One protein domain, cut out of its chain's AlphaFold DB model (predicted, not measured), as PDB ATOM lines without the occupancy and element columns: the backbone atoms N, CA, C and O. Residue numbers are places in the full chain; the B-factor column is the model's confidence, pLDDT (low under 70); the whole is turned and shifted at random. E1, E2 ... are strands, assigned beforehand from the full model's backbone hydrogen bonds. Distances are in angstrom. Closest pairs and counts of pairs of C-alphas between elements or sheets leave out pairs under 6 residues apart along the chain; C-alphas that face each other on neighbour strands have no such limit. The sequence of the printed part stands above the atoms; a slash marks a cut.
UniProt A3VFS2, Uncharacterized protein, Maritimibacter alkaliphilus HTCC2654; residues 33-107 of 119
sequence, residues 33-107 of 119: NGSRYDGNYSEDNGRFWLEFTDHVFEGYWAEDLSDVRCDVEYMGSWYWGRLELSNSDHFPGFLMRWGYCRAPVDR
ATOM      1  N   ASN A  33     -31.563  12.228 -51.659       90.12
ATOM      2  CA  ASN A  33     -31.201  11.675 -52.952       90.12
ATOM      3  C   ASN A  33     -31.289  12.779 -54.020       90.12
ATOM      4  O   ASN A  33     -32.326  13.012 -54.645       90.12
ATOM      5  N   GLY A  34     -30.192  13.518 -54.190       88.19
ATOM      6  CA  GLY A  34     -30.173  14.714 -55.032       88.19
ATOM      7  C   GLY A  34     -31.062  15.819 -54.455       88.19
ATOM      8  O   GLY A  34     -30.844  16.268 -53.332       88.19
ATOM      9  N   SER A  35     -32.051  16.270 -55.227       86.31
ATOM     10  CA  SER A  35     -33.024  17.296 -54.814       86.31
ATOM     11  C   SER A  35     -34.243  16.739 -54.072       86.31
ATOM     12  O   SER A  35     -35.109  17.507 -53.661       86.31
ATOM     13  N   ARG A  36     -34.331  15.415 -53.927       92.44
ATOM     14  CA  ARG A  36     -35.453  14.711 -53.309       92.44
ATOM     15  C   ARG A  36     -35.025  14.088 -51.987       92.44
ATOM     16  O   ARG A  36     -33.866  13.725 -51.810       92.44
ATOM     17  N   TYR A  37     -35.970  13.946 -51.075       95.44
ATOM     18  CA  TYR A  37     -35.842  13.164 -49.858       95.44
ATOM     19  C   TYR A  37     -36.688  11.913 -50.013       95.44
ATOM     20  O   TYR A  37     -37.861  11.995 -50.364       95.44
ATOM     21  N   ASP A  38     -36.086  10.761 -49.775       96.94
ATOM     22  CA  ASP A  38     -36.760   9.473 -49.761       96.94
ATOM     23  C   ASP A  38     -36.795   8.981 -48.313       96.94
ATOM     24  O   ASP A  38     -35.810   9.105 -47.580       96.94
ATOM     25  N   GLY A  39     -37.933   8.437 -47.894       96.56
ATOM     26  CA  GLY A  39     -38.119   7.933 -46.543       96.56
ATOM     27  C   GLY A  39     -38.791   6.571 -46.514       96.56
ATOM     28  O   GLY A  39     -39.580   6.243 -47.398       96.56
ATOM     29  N   ASN A  40     -38.480   5.780 -45.492       97.12
ATOM     30  CA  ASN A  40     -39.189   4.539 -45.183       97.12
ATOM     31  C   ASN A  40     -39.604   4.551 -43.720       97.12
ATOM     32  O   ASN A  40     -38.865   5.090 -42.894       97.12
ATOM     33  N   TYR A  41     -40.742   3.939 -43.418       96.00
ATOM     34  CA  TYR A  41     -41.213   3.732 -42.059       96.00
ATOM     35  C   TYR A  41     -41.693   2.305 -41.841       96.00
ATOM     36  O   TYR A  41     -42.011   1.591 -42.791       96.00
ATOM     37  N   SER A  42     -41.641   1.852 -40.590       93.00
ATOM     38  CA  SER A  42     -41.771   0.428 -40.277       93.00
ATOM     39  C   SER A  42     -43.183  -0.132 -40.444       93.00
ATOM     40  O   SER A  42     -43.315  -1.321 -40.739       93.00
ATOM     41  N   GLU A  43     -44.220   0.682 -40.238       93.94
ATOM     42  CA  GLU A  43     -45.606   0.237 -40.405       93.94
ATOM     43  C   GLU A  43     -45.914  -0.018 -41.887       93.94
ATOM     44  O   GLU A  43     -45.532   0.768 -42.754       93.94
ATOM     45  N   ASP A  44     -46.570  -1.144 -42.177       93.19
ATOM     46  CA  ASP A  44     -47.132  -1.496 -43.489       93.19
ATOM     47  C   ASP A  44     -46.210  -1.299 -44.708       93.19
ATOM     48  O   ASP A  44     -46.663  -0.972 -45.811       93.19
ATOM     49  N   ASN A  45     -44.904  -1.550 -44.527       95.69
ATOM     50  CA  ASN A  45     -43.885  -1.365 -45.571       95.69
ATOM     51  C   ASN A  45     -43.944   0.059 -46.171       95.69
ATOM     52  O   ASN A  45     -43.862   0.282 -47.390       95.69
ATOM     53  N   GLY A  46     -44.144   1.013 -45.267       97.06
ATOM     54  CA  GLY A  46     -44.335   2.416 -45.537       97.06
ATOM     55  C   GLY A  46     -43.129   3.056 -46.198       97.06
ATOM     56  O   GLY A  46     -41.975   2.877 -45.798       97.06
ATOM     57  N   ARG A  47     -43.400   3.841 -47.233       97.88
ATOM     58  CA  ARG A  47     -42.382   4.571 -47.985       97.88
ATOM     59  C   ARG A  47     -42.937   5.891 -48.466       97.88
ATOM     60  O   ARG A  47     -44.106   5.991 -48.829       97.88
ATOM     61  N   PHE A  48     -42.091   6.898 -48.532       97.94
ATOM     62  CA  PHE A  48     -42.485   8.194 -49.044       97.94
ATOM     63  C   PHE A  48     -41.354   8.878 -49.780       97.94
ATOM     64  O   PHE A  48     -40.190   8.482 -49.717       97.94
ATOM     65  N   TRP A  49     -41.725   9.946 -50.466       97.56
ATOM     66  CA  TRP A  49     -40.770  10.917 -50.937       97.56
ATOM     67  C   TRP A  49     -41.293  12.329 -50.835       97.56
ATOM     68  O   TRP A  49     -42.503  12.544 -50.840       97.56
ATOM     69  N   LEU A  50     -40.356  13.267 -50.765       96.00
ATOM     70  CA  LEU A  50     -40.600  14.696 -50.674       96.00
ATOM     71  C   LEU A  50     -39.617  15.454 -51.567       96.00
ATOM     72  O   LEU A  50     -38.432  15.131 -51.627       96.00
ATOM     73  N   GLU A  51     -40.099  16.484 -52.240       93.56
ATOM     74  CA  GLU A  51     -39.287  17.494 -52.911       93.56
ATOM     75  C   GLU A  51     -39.443  18.815 -52.168       93.56
ATOM     76  O   GLU A  51     -40.532  19.143 -51.702       93.56
ATOM     77  N   PHE A  52     -38.349  19.562 -52.031       88.94
ATOM     78  CA  PHE A  52     -38.388  20.892 -51.435       88.94
ATOM     79  C   PHE A  52     -38.586  21.934 -52.534       88.94
ATOM     80  O   PHE A  52     -37.679  22.187 -53.330       88.94
ATOM     81  N   THR A  53     -39.773  22.530 -52.586       81.75
ATOM     82  CA  THR A  53     -40.139  23.557 -53.567       81.75
ATOM     83  C   THR A  53     -40.798  24.732 -52.864       81.75
ATOM     84  O   THR A  53     -41.695  24.541 -52.051       81.75
ATOM     85  N   ASP A  54     -40.360  25.956 -53.162       76.50
ATOM     86  CA  ASP A  54     -40.967  27.186 -52.633       76.50
ATOM     87  C   ASP A  54     -41.131  27.213 -51.093       76.50
ATOM     88  O   ASP A  54     -42.085  27.788 -50.572       76.50
ATOM     89  N   HIS A  55     -40.150  26.664 -50.362       81.94
ATOM     90  CA  HIS A  55     -40.103  26.564 -48.888       81.94
ATOM     91  C   HIS A  55     -41.092  25.567 -48.264       81.94
ATOM     92  O   HIS A  55     -41.373  25.632 -47.065       81.94
ATOM     93  N   VAL A  56     -41.613  24.636 -49.060       87.94
ATOM     94  CA  VAL A  56     -42.476  23.551 -48.596       87.94
ATOM     95  C   VAL A  56     -41.933  22.231 -49.128       87.94
ATOM     96  O   VAL A  56     -41.563  22.114 -50.296       87.94
ATOM     97  N   PHE A  57     -41.872  21.226 -48.262       91.88
ATOM     98  CA  PHE A  57     -41.690  19.847 -48.686       91.88
ATOM     99  C   PHE A  57     -43.031  19.285 -49.136       91.88
ATOM    100  O   PHE A  57     -43.973  19.230 -48.349       91.88
ATOM    101  N   GLU A  58     -43.115  18.822 -50.375       94.44
ATOM    102  CA  GLU A  58     -44.311  18.172 -50.904       94.44
ATOM    103  C   GLU A  58     -43.970  16.824 -51.521       94.44
ATOM    104  O   GLU A  58     -42.901  16.625 -52.096       94.44
ATOM    105  N   GLY A  59     -44.905  15.886 -51.440       96.38
ATOM    106  CA  GLY A  59     -44.743  14.605 -52.105       96.38
ATOM    107  C   GLY A  59     -45.826  13.613 -51.738       96.38
ATOM    108  O   GLY A  59     -46.997  13.983 -51.593       96.38
ATOM    109  N   TYR A  60     -45.450  12.340 -51.646       98.12
ATOM    110  CA  TYR A  60     -46.403  11.246 -51.495       98.12
ATOM    111  C   TYR A  60     -45.860  10.134 -50.607       98.12
ATOM    112  O   TYR A  60     -44.670   9.822 -50.654       98.12
ATOM    113  N   TRP A  61     -46.761   9.501 -49.863       98.38
ATOM    114  CA  TRP A  61     -46.521   8.262 -49.129       98.38
ATOM    115  C   TRP A  61     -47.268   7.100 -49.789       98.38
ATOM    116  O   TRP A  61     -48.263   7.317 -50.482       98.38
ATOM    117  N   ALA A  62     -46.789   5.877 -49.584       98.38
ATOM    118  CA  ALA A  62     -47.446   4.644 -49.990       98.38
ATOM    119  C   ALA A  62     -47.149   3.509 -49.000       98.38
ATOM    120  O   ALA A  62     -46.033   3.396 -48.496       98.38
ATOM    121  N   GLU A  63     -48.134   2.641 -48.804       97.62
ATOM    122  CA  GLU A  63     -48.092   1.461 -47.924       97.62
ATOM    123  C   GLU A  63     -48.612   0.239 -48.677       97.62
ATOM    124  O   GLU A  63     -49.175   0.367 -49.767       97.62
ATOM    125  N   ASP A  64     -48.449  -0.953 -48.118       97.38
ATOM    126  CA  ASP A  64     -49.054  -2.167 -48.677       97.38
ATOM    127  C   ASP A  64     -50.573  -2.229 -48.417       97.38
ATOM    128  O   ASP A  64     -51.315  -2.825 -49.207       97.38
ATOM    129  N   LEU A  65     -51.053  -1.574 -47.354       96.00
ATOM    130  CA  LEU A  65     -52.466  -1.460 -46.994       96.00
ATOM    131  C   LEU A  65     -52.712  -0.173 -46.194       96.00
ATOM    132  O   LEU A  65     -51.895   0.192 -45.371       96.00
ATOM    133  N   SER A  66     -53.856   0.482 -46.407       94.62
ATOM    134  CA  SER A  66     -54.366   1.545 -45.530       94.62
ATOM    135  C   SER A  66     -55.898   1.574 -45.551       94.62
ATOM    136  O   SER A  66     -56.534   0.831 -46.310       94.62
ATOM    137  N   ASP A  67     -56.516   2.441 -44.743       96.06
ATOM    138  CA  ASP A  67     -57.983   2.552 -44.648       96.06
ATOM    139  C   ASP A  67     -58.664   2.861 -45.989       96.06
ATOM    140  O   ASP A  67     -59.841   2.545 -46.189       96.06
ATOM    141  N   VAL A  68     -57.953   3.534 -46.900       97.50
ATOM    142  CA  VAL A  68     -58.519   4.043 -48.149       97.50
ATOM    143  C   VAL A  68     -57.720   3.526 -49.334       97.50
ATOM    144  O   VAL A  68     -56.582   3.921 -49.577       97.50
ATOM    145  N   ARG A  69     -58.376   2.687 -50.138       97.94
ATOM    146  CA  ARG A  69     -57.867   2.261 -51.440       97.94
ATOM    147  C   ARG A  69     -58.155   3.325 -52.503       97.94
ATOM    148  O   ARG A  69     -59.316   3.654 -52.747       97.94
ATOM    149  N   CYS A  70     -57.120   3.787 -53.188       98.12
ATOM    150  CA  CYS A  70     -57.203   4.724 -54.302       98.12
ATOM    151  C   CYS A  70     -57.694   4.065 -55.602       98.12
ATOM    152  O   CYS A  70     -57.697   2.842 -55.775       98.12
ATOM    153  N   ASP A  71     -58.123   4.908 -56.536       97.94
ATOM    154  CA  ASP A  71     -58.618   4.546 -57.867       97.94
ATOM    155  C   ASP A  71     -57.499   4.351 -58.901       97.94
ATOM    156  O   ASP A  71     -57.729   3.729 -59.938       97.94
ATOM    157  N   VAL A  72     -56.293   4.843 -58.606       97.56
ATOM    158  CA  VAL A  72     -55.087   4.693 -59.431       97.56
ATOM    159  C   VAL A  72     -53.941   4.154 -58.579       97.56
ATOM    160  O   VAL A  72     -53.819   4.504 -57.405       97.56
ATOM    161  N   GLU A  73     -53.090   3.334 -59.183       97.75
ATOM    162  CA  GLU A  73     -51.859   2.863 -58.556       97.75
ATOM    163  C   GLU A  73     -50.781   3.954 -58.587       97.75
ATOM    164  O   GLU A  73     -50.569   4.615 -59.607       97.75
ATOM    165  N   TYR A  74     -50.072   4.121 -57.474       97.44
ATOM    166  CA  TYR A  74     -48.933   5.021 -57.364       97.44
ATOM    167  C   TYR A  74     -47.839   4.374 -56.516       97.44
ATOM    168  O   TYR A  74     -48.126   3.682 -55.545       97.44
ATOM    169  N   MET A  75     -46.572   4.549 -56.910       95.94
ATOM    170  CA  MET A  75     -45.421   3.919 -56.240       95.94
ATOM    171  C   MET A  75     -45.552   2.390 -56.067       95.94
ATOM    172  O   MET A  75     -44.972   1.828 -55.142       95.94
ATOM    173  N   GLY A  76     -46.301   1.706 -56.942       96.88
ATOM    174  CA  GLY A  76     -46.550   0.262 -56.848       96.88
ATOM    175  C   GLY A  76     -47.618  -0.146 -55.822       96.88
ATOM    176  O   GLY A  76     -47.655  -1.305 -55.424       96.88
ATOM    177  N   SER A  77     -48.434   0.795 -55.331       97.88
ATOM    178  CA  SER A  77     -49.525   0.519 -54.392       97.88
ATOM    179  C   SER A  77     -50.823   1.228 -54.774       97.88
ATOM    180  O   SER A  77     -50.835   2.295 -55.388       97.88
ATOM    181  N   TRP A  78     -51.945   0.633 -54.368       98.38
ATOM    182  CA  TRP A  78     -53.269   1.258 -54.395       98.38
ATOM    183  C   TRP A  78     -53.573   2.036 -53.109       98.38
ATOM    184  O   TRP A  78     -54.651   2.608 -52.999       98.38
ATOM    185  N   TYR A  79     -52.649   2.050 -52.152       98.38
ATOM    186  CA  TYR A  79     -52.763   2.687 -50.846       98.38
ATOM    187  C   TYR A  79     -51.654   3.724 -50.739       98.38
ATOM    188  O   TYR A  79     -50.496   3.405 -50.485       98.38
ATOM    189  N   TRP A  80     -52.007   4.964 -51.048       98.56
ATOM    190  CA  TRP A  80     -51.068   6.073 -51.092       98.56
ATOM    191  C   TRP A  80     -51.781   7.376 -50.767       98.56
ATOM    192  O   TRP A  80     -53.013   7.455 -50.774       98.56
ATOM    193  N   GLY A  81     -51.006   8.422 -50.527       98.25
ATOM    194  CA  GLY A  81     -51.546   9.739 -50.252       98.25
ATOM    195  C   GLY A  81     -50.540  10.861 -50.431       98.25
ATOM    196  O   GLY A  81     -49.379  10.618 -50.749       98.25
ATOM    197  N   ARG A  82     -51.005  12.101 -50.272       98.19
ATOM    198  CA  ARG A  82     -50.160  13.300 -50.350       98.19
ATOM    199  C   ARG A  82     -49.497  13.576 -49.010       98.19
ATOM    200  O   ARG A  82     -50.083  13.291 -47.968       98.19
ATOM    201  N   LEU A  83     -48.321  14.186 -49.075       96.88
ATOM    202  CA  LEU A  83     -47.593  14.758 -47.951       96.88
ATOM    203  C   LEU A  83     -47.317  16.237 -48.208       96.88
ATOM    204  O   LEU A  83     -47.024  16.626 -49.341       96.88
ATOM    205  N   GLU A  84     -47.381  17.030 -47.148       93.94
ATOM    206  CA  GLU A  84     -46.967  18.430 -47.135       93.94
ATOM    207  C   GLU A  84     -46.315  18.735 -45.790       93.94
ATOM    208  O   GLU A  84     -46.858  18.423 -44.730       93.94
ATOM    209  N   LEU A  85     -45.156  19.369 -45.819       89.25
ATOM    210  CA  LEU A  85     -44.438  19.774 -44.628       89.25
ATOM    211  C   LEU A  85     -43.880  21.176 -44.843       89.25
ATOM    212  O   LEU A  85     -42.995  21.411 -45.662       89.25
ATOM    213  N   SER A  86     -44.448  22.114 -44.099       77.44
ATOM    214  CA  SER A  86     -44.013  23.505 -44.031       77.44
ATOM    215  C   SER A  86     -43.319  23.776 -42.694       77.44
ATOM    216  O   SER A  86     -43.048  22.850 -41.928       77.44
ATOM    217  N   ASN A  87     -43.110  25.056 -42.368       71.81
ATOM    218  CA  ASN A  87     -42.729  25.480 -41.019       71.81
ATOM    219  C   ASN A  87     -43.586  24.766 -39.966       71.81
ATOM    220  O   ASN A  87     -44.818  24.760 -40.053       71.81
ATOM    221  N   SER A  88     -42.908  24.161 -38.998       70.19
ATOM    222  CA  SER A  88     -43.499  23.415 -37.900       70.19
ATOM    223  C   SER A  88     -43.042  24.041 -36.590       70.19
ATOM    224  O   SER A  88     -41.846  24.185 -36.363       70.19
ATOM    225  N   ASP A  89     -43.993  24.343 -35.709       70.19
ATOM    226  CA  ASP A  89     -43.715  24.839 -34.353       70.19
ATOM    227  C   ASP A  89     -43.488  23.692 -33.343       70.19
ATOM    228  O   ASP A  89     -43.393  23.914 -32.135       70.19
ATOM    229  N   HIS A  90     -43.454  22.441 -33.815       73.06
ATOM    230  CA  HIS A  90     -43.180  21.261 -32.996       73.06
ATOM    231  C   HIS A  90     -41.671  21.089 -32.802       73.06
ATOM    232  O   HIS A  90     -40.951  20.989 -33.785       73.06
ATOM    233  N   PHE A  91     -41.202  21.054 -31.550       71.62
ATOM    234  CA  PHE A  91     -39.788  20.877 -31.214       71.62
ATOM    235  C   PHE A  91     -39.622  20.110 -29.885       71.62
ATOM    236  O   PHE A  91     -40.329  20.435 -28.922       71.62
ATOM    237  N   PRO A  92     -38.673  19.156 -29.780       76.56
ATOM    238  CA  PRO A  92     -37.819  18.635 -30.857       76.56
ATOM    239  C   PRO A  92     -38.631  17.792 -31.850       76.56
ATOM    240  O   PRO A  92     -39.489  17.019 -31.428       76.56
ATOM    241  N   GLY A  93     -38.381  17.948 -33.155       86.44
ATOM    242  CA  GLY A  93     -39.138  17.248 -34.197       86.44
ATOM    243  C   GLY A  93     -39.825  18.158 -35.212       86.44
ATOM    244  O   GLY A  93     -39.408  19.293 -35.421       86.44
ATOM    245  N   PHE A  94     -40.879  17.644 -35.849       89.56
ATOM    246  CA  PHE A  94     -41.777  18.421 -36.704       89.56
ATOM    247  C   PHE A  94     -43.143  17.739 -36.885       89.56
ATOM    248  O   PHE A  94     -43.342  16.584 -36.512       89.56
ATOM    249  N   LEU A  95     -44.101  18.457 -37.473       90.56
ATOM    250  CA  LEU A  95     -45.393  17.912 -37.883       90.56
ATOM    251  C   LEU A  95     -45.521  17.910 -39.404       90.56
ATOM    252  O   LEU A  95     -45.496  18.971 -40.026       90.56
ATOM    253  N   MET A  96     -45.736  16.735 -39.987       92.62
ATOM    254  CA  MET A  96     -46.025  16.577 -41.409       92.62
ATOM    255  C   MET A  96     -47.526  16.413 -41.632       92.62
ATOM    256  O   MET A  96     -48.196  15.657 -40.930       92.62
ATOM    257  N   ARG A  97     -48.074  17.119 -42.619       95.06
ATOM    258  CA  ARG A  97     -49.458  16.938 -43.045       95.06
ATOM    259  C   ARG A  97     -49.558  15.823 -44.061       95.06
ATOM    260  O   ARG A  97     -48.695  15.677 -44.925       95.06
ATOM    261  N   TRP A  98     -50.653  15.080 -44.004       96.75
ATOM    262  CA  TRP A  98     -50.915  14.000 -44.943       96.75
ATOM    263  C   TRP A  98     -52.409  13.825 -45.217       96.75
ATOM    264  O   TRP A  98     -53.265  14.319 -44.480       96.75
ATOM    265  N   GLY A  99     -52.732  13.126 -46.303       97.44
ATOM    266  CA  GLY A  99     -54.104  12.764 -46.661       97.44
ATOM    267  C   GLY A  99     -54.139  11.630 -47.677       97.44
ATOM    268  O   GLY A  99     -53.150  11.397 -48.365       97.44
ATOM    269  N   TYR A 100     -55.262  10.916 -47.778       97.94
ATOM    270  CA  TYR A 100     -55.407   9.766 -48.679       97.94
ATOM    271  C   TYR A 100     -55.581  10.175 -50.145       97.94
ATOM    272  O   TYR A 100     -56.346  11.083 -50.471       97.94
ATOM    273  N   CYS A 101     -54.952   9.435 -51.053       97.44
ATOM    274  CA  CYS A 101     -55.043   9.624 -52.496       97.44
ATOM    275  C   CYS A 101     -54.807  11.098 -52.887       97.44
ATOM    276  O   CYS A 101     -53.770  11.682 -52.586       97.44
ATOM    277  N   ARG A 102     -55.787  11.731 -53.547       96.56
ATOM    278  CA  ARG A 102     -55.766  13.157 -53.921       96.56
ATOM    279  C   ARG A 102     -56.584  14.043 -52.978       96.56
ATOM    280  O   ARG A 102     -56.862  15.189 -53.329       96.56
ATOM    281  N   ALA A 103     -57.024  13.516 -51.837       95.75
ATOM    282  CA  ALA A 103     -57.740  14.306 -50.848       95.75
ATOM    283  C   ALA A 103     -56.825  15.402 -50.262       95.75
ATOM    284  O   ALA A 103     -55.597  15.318 -50.383       95.75
ATOM    285  N   PRO A 104     -57.404  16.449 -49.652       95.56
ATOM    286  CA  PRO A 104     -56.636  17.435 -48.901       95.56
ATOM    287  C   PRO A 104     -55.763  16.791 -47.812       95.56
ATOM    288  O   PRO A 104     -56.124  15.759 -47.251       95.56
ATOM    289  N   VAL A 105     -54.631  17.429 -47.509       94.56
ATOM    290  CA  VAL A 105     -53.719  17.037 -46.424       94.56
ATOM    291  C   VAL A 105     -54.201  17.630 -45.094       94.56
ATOM    292  O   VAL A 105     -53.721  18.663 -44.633       94.56
ATOM    293  N   ASP A 106     -55.236  17.029 -44.511       93.25
ATOM    294  CA  ASP A 106     -55.925  17.526 -43.310       93.25
ATOM    295  C   ASP A 106     -55.570  16.768 -42.021       93.25
ATOM    296  O   ASP A 106     -56.074  17.092 -40.943       93.25
ATOM    297  N   ARG A 107     -54.678  15.781 -42.120       94.25
ATOM    298  CA  ARG A 107     -54.206  14.966 -40.999       94.25
ATOM    299  C   ARG A 107     -52.771  15.317 -40.657       94.25
ATOM    300  O   ARG A 107     -52.027  15.791 -41.509       94.25
TER     301      ARG A 107
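What this domain is: This is residues 33 to 107 of the 119 residues of an uncharacterized protein of Maritimibacter alkaliphilus HTCC2654 (UniProt A3VFS2). The domain is one twisted sheet of five antiparallel strands, E1 to E5, that curls as it is crossed from E1 to E5, with no named helix over either face. A long loop, residues 64 to 78, leaves one end of the sheet between E3 and E4, and the last residues, 101 to 107, fold back beside E5. The printed part has 75 residues with five named strands, in the order E1, E2, E3, E4, E5 both along the chain and across the sheet; the class is all strand, though under half of the residues, 36 of 75, are in named elements. The whole is compact, with a radius of gyration of the C-alphas of 12.4 A, and its outline is rounded, with spans of 32 by 28 by 24 A.

Where its parts are: The longest strands by residues are E2, residues 46 to 53, 23.0 A from first to last C-alpha, and E3, residues 56 to 63, 22.8 A. E4 holds residues 79 to 85 and is 20.0 A long. The edge strands are E1, residues 36 to 41, 16.7 A, and E5, residues 94 to 100, 20.1 A. E1 begins at C-alpha 36 (-35.453, 14.711, -53.309), E3 begins at C-alpha 56 (-42.476, 23.551, -48.596), and E5 ends at C-alpha 100 (-55.407, 9.766, -48.679).

How they stand to each other: The five strands form a meander, each strand the antiparallel neighbour of the one before, and each successive pair is a hairpin. E2 and E3 run at 163 degrees between their directions, with N 51 and O 58 2.8 A apart, within hydrogen-bond range. E3 and E4 stand at 159 degrees, with N 57 and O 85 within hydrogen-bond range at 2.8 A. On the other side of E2 is E1, at 156 degrees to it, with N 39 and O 48 within hydrogen-bond range at 2.9 A. E4 and E5 stand at 144 degrees, with N 84 and O 97 within hydrogen-bond range at 2.9 A; their C-alphas 81 and 100 face each other at 4.2 A. E1 is apart from E4 and E5, and E2 is apart from E5. From edge to edge the strands' lines turn by 82 degrees and the way across the sheet by 67 degrees.

The domain as a whole: The two C-alphas farthest apart, those of Asp 71 and Pro 92, are 36.9 A from each other. The link from E3 to E4, 15 residues, is long; the one from E4 to E5, 8 residues, is short, and those from E1 to E2 and from E2 to E3 are tight. The printed part has no cut. Its mean pLDDT is 92.6, and no printed residue is under 70.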